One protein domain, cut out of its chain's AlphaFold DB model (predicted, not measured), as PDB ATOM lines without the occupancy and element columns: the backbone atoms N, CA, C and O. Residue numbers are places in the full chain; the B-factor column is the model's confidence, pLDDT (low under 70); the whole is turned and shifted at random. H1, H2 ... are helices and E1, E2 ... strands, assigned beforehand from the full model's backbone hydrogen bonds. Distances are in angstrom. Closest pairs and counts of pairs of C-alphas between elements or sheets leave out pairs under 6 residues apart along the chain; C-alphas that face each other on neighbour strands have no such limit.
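This is residues 15 to 156 of the 157 residues of an uncharacterized protein of Synechococcus sp. (strain WH7803) (UniProt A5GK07). One long helix, H1, runs through the middle of a rounded body, with H2, H4, H5 and H6 packed round it in different directions and H3 packed on H4. H2 folds back beside H1, and with the small hairpin E1 and E2 it covers one side; H5 and H6 cross H1 on the other side, and the hairpin H3 and H4 closes the flank between, with H4 reaching H1 near its start. The printed part has 142 residues with six named helices and two named strands, in the order H1 H2 E1 E2 H3 H4 H5 H6; the two-strand sheet, order E1 - E2, is antiparallel, and the class is mostly helix. The whole is compact, with a radius of gyration of the C-alphas of 14.5 A and spans of 35 by 34 by 28 A.

H1, residues 15 to 40, begins at C-alpha 15 (47.034, -30.481, -47.193) and is 37.3 A long. H2 is residues 48 to 64, 24.2 A. E1 is residues 66 to 69 and E2 residues 72 to 75, each 9.6 A. H3, residues 78 to 96, and H4, residues 100 to 117, are each 25.8 A; C-alpha 100 is at (38.370, -26.773, -16.537). H5 is residues 119 to 132, 19.9 A. H6, residues 140 to 154, is 21.2 A and ends at C-alpha 154 (51.997, -17.599, -26.225).

H1 is the hub, touching H2, H4, H5 and H6. H1 and H2 form a helical hairpin, opposite ways at a shallow tilt of 33 degrees, only just short of steep; their closest C-alphas, Asn 31 and Met 55, are 6.0 A apart. Residues 18 to 26 of H1 touch H5, about perpendicular at 74 degrees, closest at the C-alphas of Val 23 and Ala 125, 4.9 A. Residues 26 to 34 of H1 touch H6 at 79 degrees, about perpendicular, closest at the C-alphas of Ser 30 and Gly 144, 3.7 A. H5 and H6 are a helical hairpin at a shallow tilt of 12 degrees; the C-alphas of Lys 126 and Leu 141 are closest, 6.4 A. Residues 114 to 117 of H4 touch H1, closest at the C-alphas of Leu 18 and Ile 117, 5.2 A. In the helical hairpin H3 and H4, the closest C-alphas, Gly 94 and Arg 103, are 3.9 A apart. H1 and H3 are close but not clearly touching, with the C-alphas of Glu 17 and Thr 80 closest, 7.1 A. E1 and E2 are an antiparallel hairpin at 157 degrees, with N 67 and O 74 at 3.0 A and N 74 and O 67 at 2.9 A, within hydrogen-bond range. In H1 to H6 every O i to N i+4 pair is within hydrogen-bond range.

The C-alphas farthest apart, Asp 43 and Glu 79, are 41.3 A apart. The printed part has no cut and no long link. Mean pLDDT of the printed part is 95.7; residue 156 is under 70.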
ATOM      1  N   ASP A  15      46.759 -31.914 -47.017       98.06
ATOM      2  CA  ASP A  15      47.034 -30.481 -47.193       98.06
ATOM      3  C   ASP A  15      45.786 -29.680 -47.588       98.06
ATOM      4  O   ASP A  15      45.557 -28.593 -47.060       98.06
ATOM      5  N   ILE A  16      44.935 -30.251 -48.447       97.94
ATOM      6  CA  ILE A  16      43.683 -29.623 -48.875       97.94
ATOM      7  C   ILE A  16      42.688 -29.433 -47.720       97.94
ATOM      8  O   ILE A  16      41.972 -28.437 -47.684       97.94
ATOM      9  N   GLU A  17      42.644 -30.342 -46.741       98.31
ATOM     10  CA  GLU A  17      41.795 -30.166 -45.557       98.31
ATOM     11  C   GLU A  17      42.395 -29.114 -44.618       98.31
ATOM     12  O   GLU A  17      41.663 -28.281 -44.088       98.31
ATOM     13  N   LEU A  18      43.725 -29.065 -44.476       98.38
ATOM     14  CA  LEU A  18      44.405 -28.018 -43.705       98.38
ATOM     15  C   LEU A  18      44.185 -26.618 -44.299       98.38
ATOM     16  O   LEU A  18      44.025 -25.652 -43.554       98.38
ATOM     17  N   GLU A  19      44.136 -26.493 -45.625       98.50
ATOM     18  CA  GLU A  19      43.799 -25.241 -46.315       98.50
ATOM     19  C   GLU A  19      42.360 -24.798 -46.031       98.50
ATOM     20  O   GLU A  19      42.123 -23.636 -45.698       98.50
ATOM     21  N   LYS A  20      41.393 -25.721 -46.082       98.38
ATOM     22  CA  LYS A  20      39.997 -25.427 -45.717       98.38
ATOM     23  C   LYS A  20      39.866 -25.058 -44.239       98.38
ATOM     24  O   LYS A  20      39.150 -24.120 -43.891       98.38
ATOM     25  N   LEU A  21      40.585 -25.759 -43.361       98.06
ATOM     26  CA  LEU A  21      40.598 -25.467 -41.931       98.06
ATOM     27  C   LEU A  21      41.216 -24.098 -41.645       98.06
ATOM     28  O   LEU A  21      40.757 -23.416 -40.734       98.06
ATOM     29  N   ALA A  22      42.196 -23.652 -42.435       98.56
ATOM     30  CA  ALA A  22      42.742 -22.303 -42.323       98.56
ATOM     31  C   ALA A  22      41.658 -21.230 -42.519       98.56
ATOM     32  O   ALA A  22      41.596 -20.273 -41.745       98.56
ATOM     33  N   VAL A  23      40.775 -21.420 -43.506       98.44
ATOM     34  CA  VAL A  23      39.618 -20.543 -43.753       98.44
ATOM     35  C   VAL A  23      38.669 -20.554 -42.556       98.44
ATOM     36  O   VAL A  23      38.341 -19.493 -42.025       98.44
ATOM     37  N   LEU A  24      38.284 -21.743 -42.082       98.00
ATOM     38  CA  LEU A  24      37.373 -21.882 -40.944       98.00
ATOM     39  C   LEU A  24      37.930 -21.234 -39.670       98.00
ATOM     40  O   LEU A  24      37.234 -20.472 -39.003       98.00
ATOM     41  N   ARG A  25      39.198 -21.512 -39.342       98.12
ATOM     42  CA  ARG A  25      39.863 -20.982 -38.145       98.12
ATOM     43  C   ARG A  25      39.989 -19.468 -38.188       98.12
ATOM     44  O   ARG A  25      39.805 -18.831 -37.154       98.12
ATOM     45  N   LEU A  26      40.285 -18.890 -39.351       98.44
ATOM     46  CA  LEU A  26      40.363 -17.439 -39.486       98.44
ATOM     47  C   LEU A  26      38.989 -16.789 -39.262       98.44
ATOM     48  O   LEU A  26      38.897 -15.867 -38.457       98.44
ATOM     49  N   LEU A  27      37.921 -17.326 -39.862       97.94
ATOM     50  CA  LEU A  27      36.545 -16.865 -39.621       97.94
ATOM     51  C   LEU A  27      36.138 -16.973 -38.146       97.94
ATOM     52  O   LEU A  27      35.534 -16.057 -37.591       97.94
ATOM     53  N   GLU A  28      36.460 -18.094 -37.500       96.81
ATOM     54  CA  GLU A  28      36.159 -18.325 -36.086       96.81
ATOM     55  C   GLU A  28      36.889 -17.324 -35.183       96.81
ATOM     56  O   GLU A  28      36.272 -16.710 -34.309       96.81
ATOM     57  N   CYS A  29      38.192 -17.127 -35.398       97.81
ATOM     58  CA  CYS A  29      38.989 -16.205 -34.596       97.81
ATOM     59  C   CYS A  29      38.595 -14.743 -34.836       97.81
ATOM     60  O   CYS A  29      38.465 -14.004 -33.863       97.81
ATOM     61  N   SER A  30      38.331 -14.338 -36.083       98.25
ATOM     62  CA  SER A  30      37.804 -13.004 -36.396       98.25
ATOM     63  C   SER A  30      36.484 -12.744 -35.675       98.25
ATOM     64  O   SER A  30      36.356 -11.744 -34.971       98.25
ATOM     65  N   ASN A  31      35.534 -13.680 -35.749       97.69
ATOM     66  CA  ASN A  31      34.262 -13.581 -35.033       97.69
ATOM     67  C   ASN A  31      34.444 -13.521 -33.504       97.69
ATOM     68  O   ASN A  31      33.755 -12.764 -32.820       97.69
ATOM     69  N   GLY A  32      35.392 -14.285 -32.952       96.19
ATOM     70  CA  GLY A  32      35.737 -14.220 -31.532       96.19
ATOM     71  C   GLY A  32      36.201 -12.826 -31.098       96.19
ATOM     72  O   GLY A  32      35.752 -12.333 -30.061       96.19
ATOM     73  N   VAL A  33      37.048 -12.176 -31.903       97.94
ATOM     74  CA  VAL A  33      37.520 -10.811 -31.631       97.94
ATOM     75  C   VAL A  33      36.398  -9.785 -31.804       97.94
ATOM     76  O   VAL A  33      36.221  -8.958 -30.914       97.94
ATOM     77  N   ILE A  34      35.592  -9.879 -32.870       97.94
ATOM     78  CA  ILE A  34      34.416  -9.014 -33.092       97.94
ATOM     79  C   ILE A  34      33.496  -9.034 -31.863       97.94
ATOM     80  O   ILE A  34      33.175  -7.990 -31.298       97.94
ATOM     81  N   GLN A  35      33.116 -10.226 -31.394       96.50
ATOM     82  CA  GLN A  35      32.229 -10.370 -30.236       96.50
ATOM     83  C   GLN A  35      32.843  -9.839 -28.937       96.50
ATOM     84  O   GLN A  35      32.109  -9.379 -28.062       96.50
ATOM     85  N   HIS A  36      34.162  -9.958 -28.772       96.44
ATOM     86  CA  HIS A  36      34.859  -9.420 -27.608       96.44
ATOM     87  C   HIS A  36      34.850  -7.891 -27.627       96.44
ATOM     88  O   HIS A  36      34.435  -7.276 -26.651       96.44
ATOM     89  N   GLN A  37      35.246  -7.281 -28.746       97.19
ATOM     90  CA  GLN A  37      35.261  -5.826 -28.894       97.19
ATOM     91  C   GLN A  37      33.867  -5.217 -28.714       97.19
ATOM     92  O   GLN A  37      33.723  -4.246 -27.974       97.19
ATOM     93  N   PHE A  38      32.836  -5.823 -29.315       96.94
ATOM     94  CA  PHE A  38      31.450  -5.379 -29.156       96.94
ATOM     95  C   PHE A  38      30.985  -5.424 -27.696       96.94
ATOM     96  O   PHE A  38      30.385  -4.473 -27.200       96.94
ATOM     97  N   ARG A  39      31.270  -6.523 -26.984       96.19
ATOM     98  CA  ARG A  39      30.864  -6.688 -25.579       96.19
ATOM     99  C   ARG A  39      31.529  -5.670 -24.658       96.19
ATOM    100  O   ARG A  39      30.891  -5.212 -23.713       96.19
ATOM    101  N   ASP A  40      32.782  -5.345 -24.942       96.62
ATOM    102  CA  ASP A  40      33.590  -4.454 -24.113       96.62
ATOM    103  C   ASP A  40      33.426  -2.975 -24.505       96.62
ATOM    104  O   ASP A  40      33.978  -2.104 -23.838       96.62
ATOM    105  N   GLY A  41      32.645  -2.682 -25.554       94.56
ATOM    106  CA  GLY A  41      32.363  -1.319 -26.003       94.56
ATOM    107  C   GLY A  41      33.585  -0.606 -26.582       94.56
ATOM    108  O   GLY A  41      33.744   0.590 -26.361       94.56
ATOM    109  N   HIS A  42      34.462  -1.337 -27.276       95.56
ATOM    110  CA  HIS A  42      35.613  -0.743 -27.960       95.56
ATOM    111  C   HIS A  42      35.172   0.284 -29.014       95.56
ATOM    112  O   HIS A  42      34.203   0.048 -29.731       95.56
ATOM    113  N   ASP A  43      35.936   1.370 -29.165       93.81
ATOM    114  CA  ASP A  43      35.657   2.421 -30.161       93.81
ATOM    115  C   ASP A  43      35.656   1.884 -31.605       93.81
ATOM    116  O   ASP A  43      34.881   2.347 -32.439       93.81
ATOM    117  N   ASP A  44      36.489   0.875 -31.878       92.06
ATOM    118  CA  ASP A  44      36.596   0.208 -33.183       92.06
ATOM    119  C   ASP A  44      35.621  -0.975 -33.341       92.06
ATOM    120  O   ASP A  44      35.675  -1.694 -34.341       92.06
ATOM    121  N   ALA A  45      34.746  -1.228 -32.360       96.19
ATOM    122  CA  ALA A  45      33.789  -2.318 -32.453       96.19
ATOM    123  C   ALA A  45      32.822  -2.102 -33.625       96.19
ATOM    124  O   ALA A  45      32.362  -0.990 -33.891       96.19
ATOM    125  N   LEU A  46      32.463  -3.198 -34.296       96.44
ATOM    126  CA  LEU A  46      31.421  -3.170 -35.318       96.44
ATOM    127  C   LEU A  46      30.083  -2.713 -34.727       96.44
ATOM    128  O   LEU A  46      29.818  -2.872 -33.528       96.44
ATOM    129  N   SER A  47      29.193  -2.235 -35.596       96.25
ATOM    130  CA  SER A  47      27.810  -1.971 -35.202       96.25
ATOM    131  C   SER A  47      27.125  -3.237 -34.647       96.25
ATOM    132  O   SER A  47      27.553  -4.369 -34.927       96.25
ATOM    133  N   PRO A  48      26.046  -3.096 -33.851       96.38
ATOM    134  CA  PRO A  48      25.271  -4.243 -33.378       96.38
ATOM    135  C   PRO A  48      24.773  -5.153 -34.513       96.38
ATOM    136  O   PRO A  48      24.714  -6.374 -34.348       96.38
ATOM    137  N   GLU A  49      24.404  -4.566 -35.651       96.12
ATOM    138  CA  GLU A  49      23.923  -5.258 -36.845       96.12
ATOM    139  C   GLU A  49      25.037  -6.089 -37.490       96.12
ATOM    140  O   GLU A  49      24.902  -7.311 -37.570       96.12
ATOM    141  N   GLU A  50      26.169  -5.466 -37.826       96.00
ATOM    142  CA  GLU A  50      27.329  -6.150 -38.420       96.00
ATOM    143  C   GLU A  50      27.882  -7.243 -37.492       96.00
ATOM    144  O   GLU A  50      28.248  -8.332 -37.934       96.00
ATOM    145  N   THR A  51      27.890  -6.995 -36.178       97.00
ATOM    146  CA  THR A  51      28.285  -7.997 -35.177       97.00
ATOM    147  C   THR A  51      27.375  -9.226 -35.233       97.00
ATOM    148  O   THR A  51      27.845 -10.364 -35.146       97.00
ATOM    149  N   ARG A  52      26.057  -9.022 -35.368       96.38
ATOM    150  CA  ARG A  52      25.075 -10.112 -35.434       96.38
ATOM    151  C   ARG A  52      25.229 -10.921 -36.719       96.38
ATOM    152  O   ARG A  52      25.155 -12.148 -36.647       96.38
ATOM    153  N   GLU A  53      25.440 -10.258 -37.851       96.31
ATOM    154  CA  GLU A  53      25.633 -10.891 -39.162       96.31
ATOM    155  C   GLU A  53      26.911 -11.738 -39.183       96.31
ATOM    156  O   GLU A  53      26.841 -12.952 -39.401       96.31
ATOM    157  N   ALA A  54      28.047 -11.152 -38.790       96.44
ATOM    158  CA  ALA A  54      29.324 -11.859 -38.696       96.44
ATOM    159  C   ALA A  54      29.243 -13.077 -37.755       96.44
ATOM    160  O   ALA A  54      29.750 -14.164 -38.062       96.44
ATOM    161  N   MET A  55      28.562 -12.923 -36.613       95.75
ATOM    162  CA  MET A  55      28.344 -14.019 -35.672       95.75
ATOM    163  C   MET A  55      27.467 -15.119 -36.274       95.75
ATOM    164  O   MET A  55      27.799 -16.299 -36.131       95.75
ATOM    165  N   ALA A  56      26.361 -14.764 -36.932       96.88
ATOM    166  CA  ALA A  56      25.452 -15.724 -37.547       96.88
ATOM    167  C   ALA A  56      26.161 -16.546 -38.631       96.88
ATOM    168  O   ALA A  56      26.082 -17.778 -38.599       96.88
ATOM    169  N   PHE A  57      26.912 -15.885 -39.513       97.19
ATOM    170  CA  PHE A  57      27.677 -16.531 -40.574       97.19
ATOM    171  C   PHE A  57      28.760 -17.468 -40.028       97.19
ATOM    172  O   PHE A  57      28.787 -18.659 -40.349       97.19
ATOM    173  N   SER A  58      29.618 -16.970 -39.134       96.19
ATOM    174  CA  SER A  58      30.690 -17.774 -38.533       96.19
ATOM    175  C   SER A  58      30.126 -18.979 -37.768       96.19
ATOM    176  O   SER A  58      30.598 -20.107 -37.925       96.19
ATOM    177  N   MET A  59      29.055 -18.785 -36.989       94.19
ATOM    178  CA  MET A  59      28.396 -19.880 -36.277       94.19
ATOM    179  C   MET A  59      27.725 -20.889 -37.207       94.19
ATOM    180  O   MET A  59      27.673 -22.066 -36.842       94.19
ATOM    181  N   HIS A  60      27.178 -20.455 -38.344       96.31
ATOM    182  CA  HIS A  60      26.667 -21.361 -39.367       96.31
ATOM    183  C   HIS A  60      27.803 -22.254 -39.866       96.31
ATOM    184  O   HIS A  60      27.721 -23.464 -39.671       96.31
ATOM    185  N   CYS A  61      28.902 -21.655 -40.338       96.44
ATOM    186  CA  CYS A  61      30.048 -22.382 -40.885       96.44
ATOM    187  C   CYS A  61      30.612 -23.433 -39.919       96.44
ATOM    188  O   CYS A  61      30.854 -24.576 -40.296       96.44
ATOM    189  N   ILE A  62      30.767 -23.069 -38.642       92.69
ATOM    190  CA  ILE A  62      31.284 -23.973 -37.599       92.69
ATOM    191  C   ILE A  62      30.322 -25.136 -37.318       92.69
ATOM    192  O   ILE A  62      30.754 -26.227 -36.958       92.69
ATOM    193  N   LYS A  63      29.005 -24.909 -37.395       92.06
ATOM    194  CA  LYS A  63      28.006 -25.941 -37.078       92.06
ATOM    195  C   LYS A  63      27.764 -26.894 -38.239       92.06
ATOM    196  O   LYS A  63      27.481 -28.059 -37.984       92.06
ATOM    197  N   THR A  64      27.787 -26.387 -39.467       94.81
ATOM    198  CA  THR A  64      27.501 -27.173 -40.671       94.81
ATOM    199  C   THR A  64      28.751 -27.793 -41.267       94.81
ATOM    200  O   THR A  64      28.626 -28.737 -42.038       94.81
ATOM    201  N   MET A  65      29.942 -27.296 -40.905       94.94
ATOM    202  CA  MET A  65      31.186 -27.607 -41.611       94.94
ATOM    203  C   MET A  65      31.049 -27.303 -43.115       94.94
ATOM    204  O   MET A  65      31.547 -28.029 -43.974       94.94
ATOM    205  N   GLU A  66      30.356 -26.209 -43.436       96.56
ATOM    206  CA  GLU A  66      30.212 -25.684 -44.791       96.56
ATOM    207  C   GLU A  66      30.532 -24.190 -44.789       96.56
ATOM    208  O   GLU A  66      30.015 -23.453 -43.954       96.56
ATOM    209  N   ILE A  67      31.378 -23.732 -45.711       97.38
ATOM    210  CA  ILE A  67      31.743 -22.312 -45.821       97.38
ATOM    211  C   ILE A  67      31.321 -21.817 -47.204       97.38
ATOM    212  O   ILE A  67      32.018 -22.116 -48.179       97.38
ATOM    213  N   PRO A  68      30.186 -21.105 -47.319       95.94
ATOM    214  CA  PRO A  68      29.811 -20.467 -48.569       95.94
ATOM    215  C   PRO A  68      30.722 -19.258 -48.818       95.94
ATOM    216  O   PRO A  68      30.845 -18.388 -47.956       95.94
ATOM    217  N   LEU A  69      31.385 -19.234 -49.976       93.88
ATOM    218  CA  LEU A  69      32.289 -18.172 -50.429       93.88
ATOM    219  C   LEU A  69      32.033 -17.904 -51.914       93.88
ATOM    220  O   LEU A  69      32.298 -18.766 -52.751       93.88
ATOM    221  N   GLY A  70      31.520 -16.717 -52.239       88.44
ATOM    222  CA  GLY A  70      31.051 -16.405 -53.591       88.44
ATOM    223  C   GLY A  70      30.063 -17.461 -54.110       88.44
ATOM    224  O   GLY A  70      29.068 -17.763 -53.452       88.44
ATOM    225  N   ASP A  71      30.374 -18.047 -55.267       89.50
ATOM    226  CA  ASP A  71      29.567 -19.094 -55.915       89.50
ATOM    227  C   ASP A  71      29.935 -20.528 -55.471       89.50
ATOM    228  O   ASP A  71      29.377 -21.508 -55.973       89.50
ATOM    229  N   GLU A  72      30.877 -20.685 -54.537       93.94
ATOM    230  CA  GLU A  72      31.357 -21.981 -54.057       93.94
ATOM    231  C   GLU A  72      30.937 -22.267 -52.609       93.94
ATOM    232  O   GLU A  72      30.765 -21.373 -51.782       93.94
ATOM    233  N   VAL A  73      30.844 -23.556 -52.268       96.94
ATOM    234  CA  VAL A  73      30.692 -24.013 -50.880       96.94
ATOM    235  C   VAL A  73      31.843 -24.948 -50.543       96.94
ATOM    236  O   VAL A  73      31.927 -26.065 -51.064       96.94
ATOM    237  N   ILE A  74      32.726 -24.508 -49.647       97.06
ATOM    238  CA  ILE A  74      33.772 -25.367 -49.093       97.06
ATOM    239  C   ILE A  74      33.112 -26.404 -48.189       97.06
ATOM    240  O   ILE A  74      32.386 -26.047 -47.265       97.06
ATOM    241  N   ARG A  75      33.428 -27.680 -48.423       97.31
ATOM    242  CA  ARG A  75      33.026 -28.809 -47.578       97.31
ATOM    243  C   ARG A  75      34.241 -29.585 -47.102       97.31
ATOM    244  O   ARG A  75      35.212 -29.748 -47.852       97.31
ATOM    245  N   PHE A  76      34.161 -30.080 -45.877       97.19
ATOM    246  CA  PHE A  76      35.177 -30.932 -45.268       97.19
ATOM    247  C   PHE A  76      34.861 -32.401 -45.519       97.19
ATOM    248  O   PHE A  76      33.701 -32.771 -45.716       97.19
ATOM    249  N   ASN A  77      35.893 -33.241 -45.524       97.12
ATOM    250  CA  ASN A  77      35.663 -34.680 -45.478       97.12
ATOM    251  C   ASN A  77      35.149 -35.104 -44.087       97.12
ATOM    252  O   ASN A  77      35.245 -34.351 -43.115       97.12
ATOM    253  N   GLU A  78      34.592 -36.312 -44.000       95.75
ATOM    254  CA  GLU A  78      33.984 -36.834 -42.768       95.75
ATOM    255  C   GLU A  78      34.983 -36.871 -41.602       95.75
ATOM    256  O   GLU A  78      34.687 -36.371 -40.522       95.75
ATOM    257  N   GLU A  79      36.211 -37.340 -41.846       94.75
ATOM    258  CA  GLU A  79      37.266 -37.408 -40.829       94.75
ATOM    259  C   GLU A  79      37.600 -36.032 -40.228       94.75
ATOM    260  O   GLU A  79      37.711 -35.879 -39.009       94.75
ATOM    261  N   THR A  80      37.727 -35.006 -41.073       96.38
ATOM    262  CA  THR A  80      38.010 -33.639 -40.626       96.38
ATOM    263  C   THR A  80      36.812 -33.043 -39.894       96.38
ATOM    264  O   THR A  80      36.994 -32.382 -38.870       96.38
ATOM    265  N   ALA A  81      35.595 -33.291 -40.387       95.44
ATOM    266  CA  ALA A  81      34.360 -32.835 -39.756       95.44
ATOM    267  C   ALA A  81      34.183 -33.428 -38.347       95.44
ATOM    268  O   ALA A  81      33.941 -32.679 -37.396       95.44
ATOM    269  N   ASP A  82      34.391 -34.735 -38.191       94.44
ATOM    270  CA  ASP A  82      34.314 -35.432 -36.905       94.44
ATOM    271  C   ASP A  82      35.360 -34.910 -35.917       94.44
ATOM    272  O   ASP A  82      35.048 -34.584 -34.765       94.44
ATOM    273  N   LEU A  83      36.601 -34.740 -36.383       94.75
ATOM    274  CA  LEU A  83      37.678 -34.210 -35.554       94.75
ATOM    275  C   LEU A  83      37.358 -32.797 -35.046       94.75
ATOM    276  O   LEU A  83      37.625 -32.476 -33.884       94.75
ATOM    277  N   PHE A  84      36.756 -31.949 -35.881       92.19
ATOM    278  CA  PHE A  84      36.359 -30.600 -35.482       92.19
ATOM    279  C   PHE A  84      35.133 -30.572 -34.572       92.19
ATOM    280  O   PHE A  84      35.054 -29.736 -33.667       92.19
ATOM    281  N   GLN A  85      34.203 -31.509 -34.743       93.50
ATOM    282  CA  GLN A  85      33.073 -31.668 -33.836       93.50
ATOM    283  C   GLN A  85      33.535 -32.044 -32.419       93.50
ATOM    284  O   GLN A  85      32.973 -31.556 -31.428       93.50
ATOM    285  N   ASP A  86      34.599 -32.839 -32.300       95.00
ATOM    286  CA  ASP A  86      35.235 -33.128 -31.015       95.00
ATOM    287  C   ASP A  86      35.844 -31.865 -30.383       95.00
ATOM    288  O   ASP A  86      35.589 -31.576 -29.209       95.00
ATOM    289  N   VAL A  87      36.569 -31.048 -31.160       95.25
ATOM    290  CA  VAL A  87      37.098 -29.750 -30.684       95.25
ATOM    291  C   VAL A  87      35.968 -28.826 -30.228       95.25
ATOM    292  O   VAL A  87      36.042 -28.216 -29.157       95.25
ATOM    293  N   ARG A  88      34.875 -28.757 -30.990       93.75
ATOM    294  CA  ARG A  88      33.691 -27.967 -30.639       93.75
ATOM    295  C   ARG A  88      33.040 -28.459 -29.346       93.75
ATOM    296  O   ARG A  88      32.567 -27.648 -28.546       93.75
ATOM    297  N   THR A  89      33.017 -29.767 -29.115       95.56
ATOM    298  CA  THR A  89      32.505 -30.351 -27.868       95.56
ATOM    299  C   THR A  89      33.343 -29.909 -26.671       95.56
ATOM    300  O   THR A  89      32.780 -29.495 -25.652       95.56
ATOM    301  N   LEU A  90      34.674 -29.899 -26.809       96.69
ATOM    302  CA  LEU A  90      35.578 -29.359 -25.791       96.69
ATOM    303  C   LEU A  90      35.315 -27.873 -25.535       96.69
ATOM    304  O   LEU A  90      35.182 -27.478 -24.379       96.69
ATOM    305  N   TYR A  91      35.154 -27.065 -26.588       94.56
ATOM    306  CA  TYR A  91      34.808 -25.647 -26.454       94.56
ATOM    307  C   TYR A  91      33.507 -25.445 -25.669       94.56
ATOM    308  O   TYR A  91      33.460 -24.652 -24.731       94.56
ATOM    309  N   VAL A  92      32.437 -26.168 -26.017       94.50
ATOM    310  CA  VAL A  92      31.140 -26.037 -25.333       94.50
ATOM    311  C   VAL A  92      31.258 -26.428 -23.862       94.50
ATOM    312  O   VAL A  92      30.784 -25.691 -22.998       94.50
ATOM    313  N   ASN A  93      31.902 -27.553 -23.559       96.38
ATOM    314  CA  ASN A  93      32.070 -27.993 -22.177       96.38
ATOM    315  C   ASN A  93      32.962 -27.021 -21.386       96.38
ATOM    316  O   ASN A  93      32.580 -26.567 -20.308       96.38
ATOM    317  N   GLY A  94      34.098 -26.623 -21.954       96.19
ATOM    318  CA  GLY A  94      35.070 -25.769 -21.283       96.19
ATOM    319  C   GLY A  94      34.617 -24.325 -21.100       96.19
ATOM    320  O   GLY A  94      34.756 -23.761 -20.017       96.19
ATOM    321  N   MET A  95      34.042 -23.719 -22.140       92.31
ATOM    322  CA  MET A  95      33.715 -22.290 -22.149       92.31
ATOM    323  C   MET A  95      32.281 -21.999 -21.703       92.31
ATOM    324  O   MET A  95      32.028 -20.919 -21.179       92.31
ATOM    325  N   LYS A  96      31.336 -22.934 -21.896       91.38
ATOM    326  CA  LYS A  96      29.912 -22.712 -21.564       91.38
ATOM    327  C   LYS A  96      29.422 -23.499 -20.354       91.38
ATOM    328  O   LYS A  96      28.482 -23.059 -19.704       91.38
ATOM    329  N   ARG A  97      30.025 -24.654 -20.053       94.56
ATOM    330  CA  ARG A  97      29.658 -25.493 -18.893       94.56
ATOM    331  C   ARG A  97      30.671 -25.425 -17.751       94.56
ATOM    332  O   ARG A  97      30.500 -26.124 -16.759       94.56
ATOM    333  N   ASN A  98      31.676 -24.557 -17.880       94.31
ATOM    334  CA  ASN A  98      32.696 -24.296 -16.868       94.31
ATOM    335  C   ASN A  98      33.482 -25.556 -16.448       94.31
ATOM    336  O   ASN A  98      33.782 -25.727 -15.270       94.31
ATOM    337  N   ASP A  99      33.792 -26.441 -17.406       97.31
ATOM    338  CA  ASP A  99      34.650 -27.616 -17.204       97.31
ATOM    339  C   ASP A  99      36.134 -27.252 -17.438       97.31
ATOM    340  O   ASP A  99      36.547 -27.055 -18.588       97.31
ATOM    341  N   PRO A 100      36.975 -27.179 -16.388       95.81
ATOM    342  CA  PRO A 100      38.370 -26.773 -16.537       95.81
ATOM    343  C   PRO A 100      39.208 -27.754 -17.367       95.81
ATOM    344  O   PRO A 100      40.102 -27.321 -18.091       95.81
ATOM    345  N   ALA A 101      38.912 -29.056 -17.302       95.38
ATOM    346  CA  ALA A 101      39.663 -30.072 -18.033       95.38
ATOM    347  C   ALA A 101      39.337 -30.019 -19.529       95.38
ATOM    348  O   ALA A 101      40.239 -30.067 -20.365       95.38
ATOM    349  N   ALA A 102      38.058 -29.845 -19.877       96.50
ATOM    350  CA  ALA A 102      37.655 -29.629 -21.265       96.50
ATOM    351  C   ALA A 102      38.220 -28.317 -21.827       96.50
ATOM    352  O   ALA A 102      38.598 -28.261 -22.996       96.50
ATOM    353  N   ARG A 103      38.313 -27.272 -20.995       95.88
ATOM    354  CA  ARG A 103      38.935 -25.999 -21.373       95.88
ATOM    355  C   ARG A 103      40.428 -26.156 -21.664       95.88
ATOM    356  O   ARG A 103      40.879 -25.657 -22.690       95.88
ATOM    357  N   GLU A 104      41.182 -26.836 -20.799       95.31
ATOM    358  CA  GLU A 104      42.605 -27.129 -21.035       95.31
ATOM    359  C   GLU A 104      42.783 -27.902 -22.350       95.31
ATOM    360  O   GLU A 104      43.546 -27.485 -23.223       95.31
ATOM    361  N   GLU A 105      42.014 -28.976 -22.535       96.25
ATOM    362  CA  GLU A 105      42.090 -29.818 -23.730       96.25
ATOM    363  C   GLU A 105      41.698 -29.051 -25.006       96.25
ATOM    364  O   GLU A 105      42.331 -29.227 -26.047       96.25
ATOM    365  N   PHE A 106      40.711 -28.149 -24.941       96.25
ATOM    366  CA  PHE A 106      40.334 -27.282 -26.063       96.25
ATOM    367  C   PHE A 106      41.503 -26.411 -26.539       96.25
ATOM    368  O   PHE A 106      41.723 -26.279 -27.746       96.25
ATOM    369  N   PHE A 107      42.265 -25.819 -25.612       95.44
ATOM    370  CA  PHE A 107      43.417 -24.992 -25.975       95.44
ATOM    371  C   PHE A 107      44.568 -25.828 -26.541       95.44
ATOM    372  O   PHE A 107      45.195 -25.400 -27.512       95.44
ATOM    373  N   LEU A 108      44.799 -27.035 -26.013       95.31
ATOM    374  CA  LEU A 108      45.767 -27.979 -26.584       95.31
ATOM    375  C   LEU A 108      45.387 -28.369 -28.020       95.31
ATOM    376  O   LEU A 108      46.226 -28.295 -28.918       95.31
ATOM    377  N   ALA A 109      44.119 -28.719 -28.252       96.56
ATOM    378  CA  ALA A 109      43.611 -29.069 -29.575       96.56
ATOM    379  C   ALA A 109      43.686 -27.887 -30.555       96.56
ATOM    380  O   ALA A 109      44.162 -28.044 -31.679       96.56
ATOM    381  N   SER A 110      43.283 -26.689 -30.116       96.75
ATOM    382  CA  SER A 110      43.332 -25.467 -30.929       96.75
ATOM    383  C   SER A 110      44.761 -25.089 -31.317       96.75
ATOM    384  O   SER A 110      45.010 -24.714 -32.462       96.75
ATOM    385  N   SER A 111      45.710 -25.203 -30.382       96.69
ATOM    386  CA  SER A 111      47.130 -24.947 -30.643       96.69
ATOM    387  C   SER A 111      47.695 -25.948 -31.648       96.69
ATOM    388  O   SER A 111      48.270 -25.539 -32.654       96.69
ATOM    389  N   ALA A 112      47.442 -27.244 -31.447       97.12
ATOM    390  CA  ALA A 112      47.868 -28.288 -32.374       97.12
ATOM    391  C   ALA A 112      47.295 -28.094 -33.789       97.12
ATOM    392  O   ALA A 112      48.025 -28.228 -34.769       97.12
ATOM    393  N   ASN A 113      46.014 -27.731 -33.906       97.75
ATOM    394  CA  ASN A 113      45.384 -27.469 -35.197       97.75
ATOM    395  C   ASN A 113      46.024 -26.274 -35.917       97.75
ATOM    396  O   ASN A 113      46.436 -26.396 -37.067       97.75
ATOM    397  N   LEU A 114      46.168 -25.137 -35.232       98.00
ATOM    398  CA  LEU A 114      46.773 -23.935 -35.815       98.00
ATOM    399  C   LEU A 114      48.252 -24.143 -36.182       98.00
ATOM    400  O   LEU A 114      48.723 -23.584 -37.173       98.00
ATOM    401  N   GLN A 115      48.981 -24.965 -35.422       97.31
ATOM    402  CA  GLN A 115      50.351 -25.364 -35.753       97.31
ATOM    403  C   GLN A 115      50.410 -26.234 -37.015       97.31
ATOM    404  O   GLN A 115      51.245 -25.959 -37.875       97.31
ATOM    405  N   ALA A 116      49.524 -27.226 -37.147       97.75
ATOM    406  CA  ALA A 116      49.449 -28.089 -38.328       97.75
ATOM    407  C   ALA A 116      49.035 -27.317 -39.592       97.75
ATOM    408  O   ALA A 116      49.600 -27.533 -40.662       97.75
ATOM    409  N   ILE A 117      48.094 -26.372 -39.468       98.38
ATOM    410  CA  ILE A 117      47.705 -25.472 -40.563       98.38
ATOM    411  C   ILE A 117      48.914 -24.641 -41.019       98.38
ATOM    412  O   ILE A 117      49.233 -24.589 -42.211       98.38
ATOM    413  N   GLY A 118      49.603 -24.010 -40.065       97.69
ATOM    414  CA  GLY A 118      50.752 -23.153 -40.323       97.69
ATOM    415  C   GLY A 118      50.381 -21.759 -40.849       97.69
ATOM    416  O   GLY A 118      49.327 -21.525 -41.440       97.69
ATOM    417  N   LEU A 119      51.284 -20.797 -40.639       97.19
ATOM    418  CA  LEU A 119      51.021 -19.384 -40.941       97.19
ATOM    419  C   LEU A 119      50.776 -19.121 -42.434       97.19
ATOM    420  O   LEU A 119      49.897 -18.337 -42.775       97.19
ATOM    421  N   ALA A 120      51.498 -19.807 -43.324       98.00
ATOM    422  CA  ALA A 120      51.358 -19.610 -44.767       98.00
ATOM    423  C   ALA A 120      49.929 -19.900 -45.264       98.00
ATOM    424  O   ALA A 120      49.386 -19.129 -46.053       98.00
ATOM    425  N   ARG A 121      49.286 -20.966 -44.762       98.56
ATOM    426  CA  ARG A 121      47.895 -21.293 -45.115       98.56
ATOM    427  C   ARG A 121      46.906 -20.291 -44.535       98.56
ATOM    428  O   ARG A 121      45.949 -19.938 -45.210       98.56
ATOM    429  N   LEU A 122      47.149 -19.785 -43.326       98.56
ATOM    430  CA  LEU A 122      46.319 -18.732 -42.726       98.56
ATOM    431  C   LEU A 122      46.383 -17.424 -43.527       98.56
ATOM    432  O   LEU A 122      45.363 -16.774 -43.737       98.56
ATOM    433  N   GLU A 123      47.560 -17.050 -44.026       98.12
ATOM    434  CA  GLU A 123      47.709 -15.875 -44.890       98.12
ATOM    435  C   GLU A 123      47.029 -16.068 -46.252       98.12
ATOM    436  O   GLU A 123      46.410 -15.137 -46.770       98.12
ATOM    437  N   GLN A 124      47.089 -17.273 -46.825       98.06
ATOM    438  CA  GLN A 124      46.341 -17.610 -48.041       98.06
ATOM    439  C   GLN A 124      44.827 -17.589 -47.798       98.06
ATOM    440  O   GLN A 124      44.090 -17.003 -48.593       98.06
ATOM    441  N   ALA A 125      44.367 -18.140 -46.675       98.19
ATOM    442  CA  ALA A 125      42.972 -18.092 -46.260       98.19
ATOM    443  C   ALA A 125      42.478 -16.650 -46.111       98.19
ATOM    444  O   ALA A 125      41.398 -16.330 -46.600       98.19
ATOM    445  N   LYS A 126      43.293 -15.756 -45.531       98.06
ATOM    446  CA  LYS A 126      42.974 -14.323 -45.464       98.06
ATOM    447  C   LYS A 126      42.750 -13.733 -46.856       98.06
ATOM    448  O   LYS A 126      41.767 -13.030 -47.057       98.06
ATOM    449  N   ARG A 127      43.639 -14.014 -47.816       96.88
ATOM    450  CA  ARG A 127      43.505 -13.515 -49.199       96.88
ATOM    451  C   ARG A 127      42.236 -14.033 -49.871       96.88
ATOM    452  O   ARG A 127      41.568 -13.264 -50.546       96.88
ATOM    453  N   ARG A 128      41.897 -15.308 -49.664       95.81
ATOM    454  CA  ARG A 128      40.660 -15.899 -50.190       95.81
ATOM    455  C   ARG A 128      39.424 -15.234 -49.588       95.81
ATOM    456  O   ARG A 128      38.571 -14.755 -50.319       95.81
ATOM    457  N   LEU A 129      39.363 -15.131 -48.260       96.56
ATOM    458  CA  LEU A 129      38.252 -14.473 -47.567       96.56
ATOM    459  C   LEU A 129      38.107 -13.002 -47.977       96.56
ATOM    460  O   LEU A 129      36.992 -12.539 -48.154       96.56
ATOM    461  N   PHE A 130      39.212 -12.286 -48.183       95.31
ATOM    462  CA  PHE A 130      39.173 -10.903 -48.660       95.31
ATOM    463  C   PHE A 130      38.462 -10.757 -50.016       95.31
ATOM    464  O   PHE A 130      37.775  -9.764 -50.232       95.31
ATOM    465  N   ASN A 131      38.623 -11.727 -50.919       93.38
ATOM    466  CA  ASN A 131      38.015 -11.681 -52.250       93.38
ATOM    467  C   ASN A 131      36.563 -12.189 -52.255       93.38
ATOM    468  O   ASN A 131      35.724 -11.631 -52.967       93.38
ATOM    469  N   ASP A 132      36.280 -13.227 -51.458       94.50
ATOM    470  CA  ASP A 132      35.099 -14.077 -51.658       94.50
ATOM    471  C   ASP A 132      34.134 -14.122 -50.452       94.50
ATOM    472  O   ASP A 132      33.065 -14.727 -50.542       94.50
ATOM    473  N   CYS A 133      34.484 -13.518 -49.307       93.31
ATOM    474  CA  CYS A 133      33.631 -13.471 -48.114       93.31
ATOM    475  C   CYS A 133      33.000 -12.087 -47.939       93.31
ATOM    476  O   CYS A 133      33.653 -11.152 -47.479       93.31
ATOM    477  N   TYR A 134      31.705 -11.978 -48.233       91.06
ATOM    478  CA  TYR A 134      30.952 -10.721 -48.115       91.06
ATOM    479  C   TYR A 134      30.247 -10.536 -46.761       91.06
ATOM    480  O   TYR A 134      29.717  -9.467 -46.488       91.06
ATOM    481  N   GLU A 135      30.269 -11.560 -45.905       92.38
ATOM    482  CA  GLU A 135      29.515 -11.623 -44.639       92.38
ATOM    483  C   GLU A 135      30.305 -11.097 -43.424       92.38
ATOM    484  O   GLU A 135      29.795 -11.030 -42.306       92.38
ATOM    485  N   LEU A 136      31.584 -10.756 -43.618       92.62
ATOM    486  CA  LEU A 136      32.445 -10.151 -42.600       92.62
ATOM    487  C   LEU A 136      33.143  -8.917 -43.187       92.62
ATOM    488  O   LEU A 136      33.735  -9.020 -44.264       92.62
ATOM    489  N   PRO A 137      33.191  -7.778 -42.470       93.69
ATOM    490  CA  PRO A 137      34.004  -6.646 -42.893       93.69
ATOM    491  C   PRO A 137      35.482  -7.043 -43.006       93.69
ATOM    492  O   PRO A 137      36.069  -7.595 -42.072       93.69
ATOM    493  N   VAL A 138      36.110  -6.739 -44.143       93.19
ATOM    494  CA  VAL A 138      37.442  -7.261 -44.513       93.19
ATOM    495  C   VAL A 138      38.552  -6.964 -43.501       93.19
ATOM    496  O   VAL A 138      39.454  -7.779 -43.319       93.19
ATOM    497  N   HIS A 139      38.485  -5.825 -42.805       94.62
ATOM    498  CA  HIS A 139      39.482  -5.437 -41.805       94.62
ATOM    499  C   HIS A 139      39.461  -6.358 -40.570       94.62
ATOM    500  O   HIS A 139      40.475  -6.527 -39.900       94.62
ATOM    501  N   THR A 140      38.339  -7.027 -40.292       97.44
ATOM    502  CA  THR A 140      38.214  -7.960 -39.158       97.44
ATOM    503  C   THR A 140      38.999  -9.258 -39.372       97.44
ATOM    504  O   THR A 140      39.304  -9.985 -38.421       97.44
ATOM    505  N   LEU A 141      39.386  -9.554 -40.618       97.88
ATOM    506  CA  LEU A 141      40.277 -10.668 -40.941       97.88
ATOM    507  C   LEU A 141      41.689 -10.431 -40.389       97.88
ATOM    508  O   LEU A 141      42.351 -11.384 -39.978       97.88
ATOM    509  N   ASP A 142      42.146  -9.175 -40.331       97.94
ATOM    510  CA  ASP A 142      43.408  -8.829 -39.668       97.94
ATOM    511  C   ASP A 142      43.340  -9.105 -38.168       97.94
ATOM    512  O   ASP A 142      44.235  -9.747 -37.624       97.94
ATOM    513  N   TRP A 143      42.232  -8.743 -37.518       98.12
ATOM    514  CA  TRP A 143      42.035  -9.004 -36.091       98.12
ATOM    515  C   TRP A 143      42.111 -10.495 -35.752       98.12
ATOM    516  O   TRP A 143      42.774 -10.888 -34.790       98.12
ATOM    517  N   GLY A 144      41.456 -11.339 -36.555       98.12
ATOM    518  CA  GLY A 144      41.500 -12.789 -36.378       98.12
ATOM    519  C   GLY A 144      42.902 -13.357 -36.588       98.12
ATOM    520  O   GLY A 144      43.366 -14.173 -35.789       98.12
ATOM    521  N   LEU A 145      43.607 -12.904 -37.629       98.38
ATOM    522  CA  LEU A 145      44.967 -13.354 -37.915       98.38
ATOM    523  C   LEU A 145      45.954 -12.926 -36.818       98.38
ATOM    524  O   LEU A 145      46.792 -13.729 -36.401       98.38
ATOM    525  N   ASP A 146      45.845 -11.697 -36.321       98.25
ATOM    526  CA  ASP A 146      46.693 -11.182 -35.247       98.25
ATOM    527  C   ASP A 146      46.420 -11.894 -33.920       98.25
ATOM    528  O   ASP A 146      47.367 -12.279 -33.224       98.25
ATOM    529  N   TYR A 147      45.152 -12.192 -33.617       98.12
ATOM    530  CA  TYR A 147      44.793 -13.053 -32.491       98.12
ATOM    531  C   TYR A 147      45.456 -14.433 -32.605       98.12
ATOM    532  O   TYR A 147      46.078 -14.901 -31.649       98.12
ATOM    533  N   ILE A 148      45.388 -15.078 -33.776       98.31
ATOM    534  CA  ILE A 148      46.009 -16.392 -34.004       98.31
ATOM    535  C   ILE A 148      47.529 -16.328 -33.813       98.31
ATOM    536  O   ILE A 148      48.103 -17.192 -33.143       98.31
ATOM    537  N   LYS A 149      48.196 -15.306 -34.363       97.56
ATOM    538  CA  LYS A 149      49.644 -15.105 -34.193       97.56
ATOM    539  C   LYS A 149      50.012 -14.943 -32.718       97.56
ATOM    540  O   LYS A 149      50.939 -15.607 -32.247       97.56
ATOM    541  N   GLY A 150      49.273 -14.111 -31.981       97.12
ATOM    542  CA  GLY A 150      49.460 -13.924 -30.542       97.12
ATOM    543  C   GLY A 150      49.258 -15.223 -29.757       97.12
ATOM    544  O   GLY A 150      50.100 -15.601 -28.939       97.12
ATOM    545  N   PHE A 151      48.192 -15.962 -30.070       96.12
ATOM    546  CA  PHE A 151      47.889 -17.252 -29.456       96.12
ATOM    547  C   PHE A 151      49.018 -18.273 -29.674       96.12
ATOM    548  O   PHE A 151      49.517 -18.860 -28.708       96.12
ATOM    549  N   LEU A 152      49.497 -18.428 -30.912       93.94
ATOM    550  CA  LEU A 152      50.609 -19.324 -31.240       93.94
ATOM    551  C   LEU A 152      51.927 -18.906 -30.572       93.94
ATOM    552  O   LEU A 152      52.684 -19.769 -30.130       93.94
ATOM    553  N   ALA A 153      52.205 -17.604 -30.464       92.56
ATOM    554  CA  ALA A 153      53.400 -17.103 -29.783       92.56
ATOM    555  C   ALA A 153      53.366 -17.355 -28.266       92.56
ATOM    556  O   ALA A 153      54.409 -17.610 -27.660       92.56
ATOM    557  N   SER A 154      52.181 -17.300 -27.651       88.25
ATOM    558  CA  SER A 154      51.997 -17.599 -26.225       88.25
ATOM    559  C   SER A 154      52.076 -19.096 -25.917       88.25
ATOM    560  O   SER A 154      52.615 -19.475 -24.886       88.25
ATOM    561  N   SER A 155      51.628 -19.945 -26.846       76.62
ATOM    562  CA  SER A 155      51.578 -21.407 -26.684       76.62
ATOM    563  C   SER A 155      52.925 -22.113 -26.902       76.62
ATOM    564  O   SER A 155      53.016 -23.324 -26.736       76.62
ATOM    565  N   ARG A 156      53.963 -21.379 -27.327       62.22
ATOM    566  CA  ARG A 156      55.345 -21.876 -27.479       62.22
ATOM    567  C   ARG A 156      56.206 -21.652 -26.228       62.22
ATOM    568  O   ARG A 156      57.387 -21.989 -26.268       62.22
TER     569      ARG A 156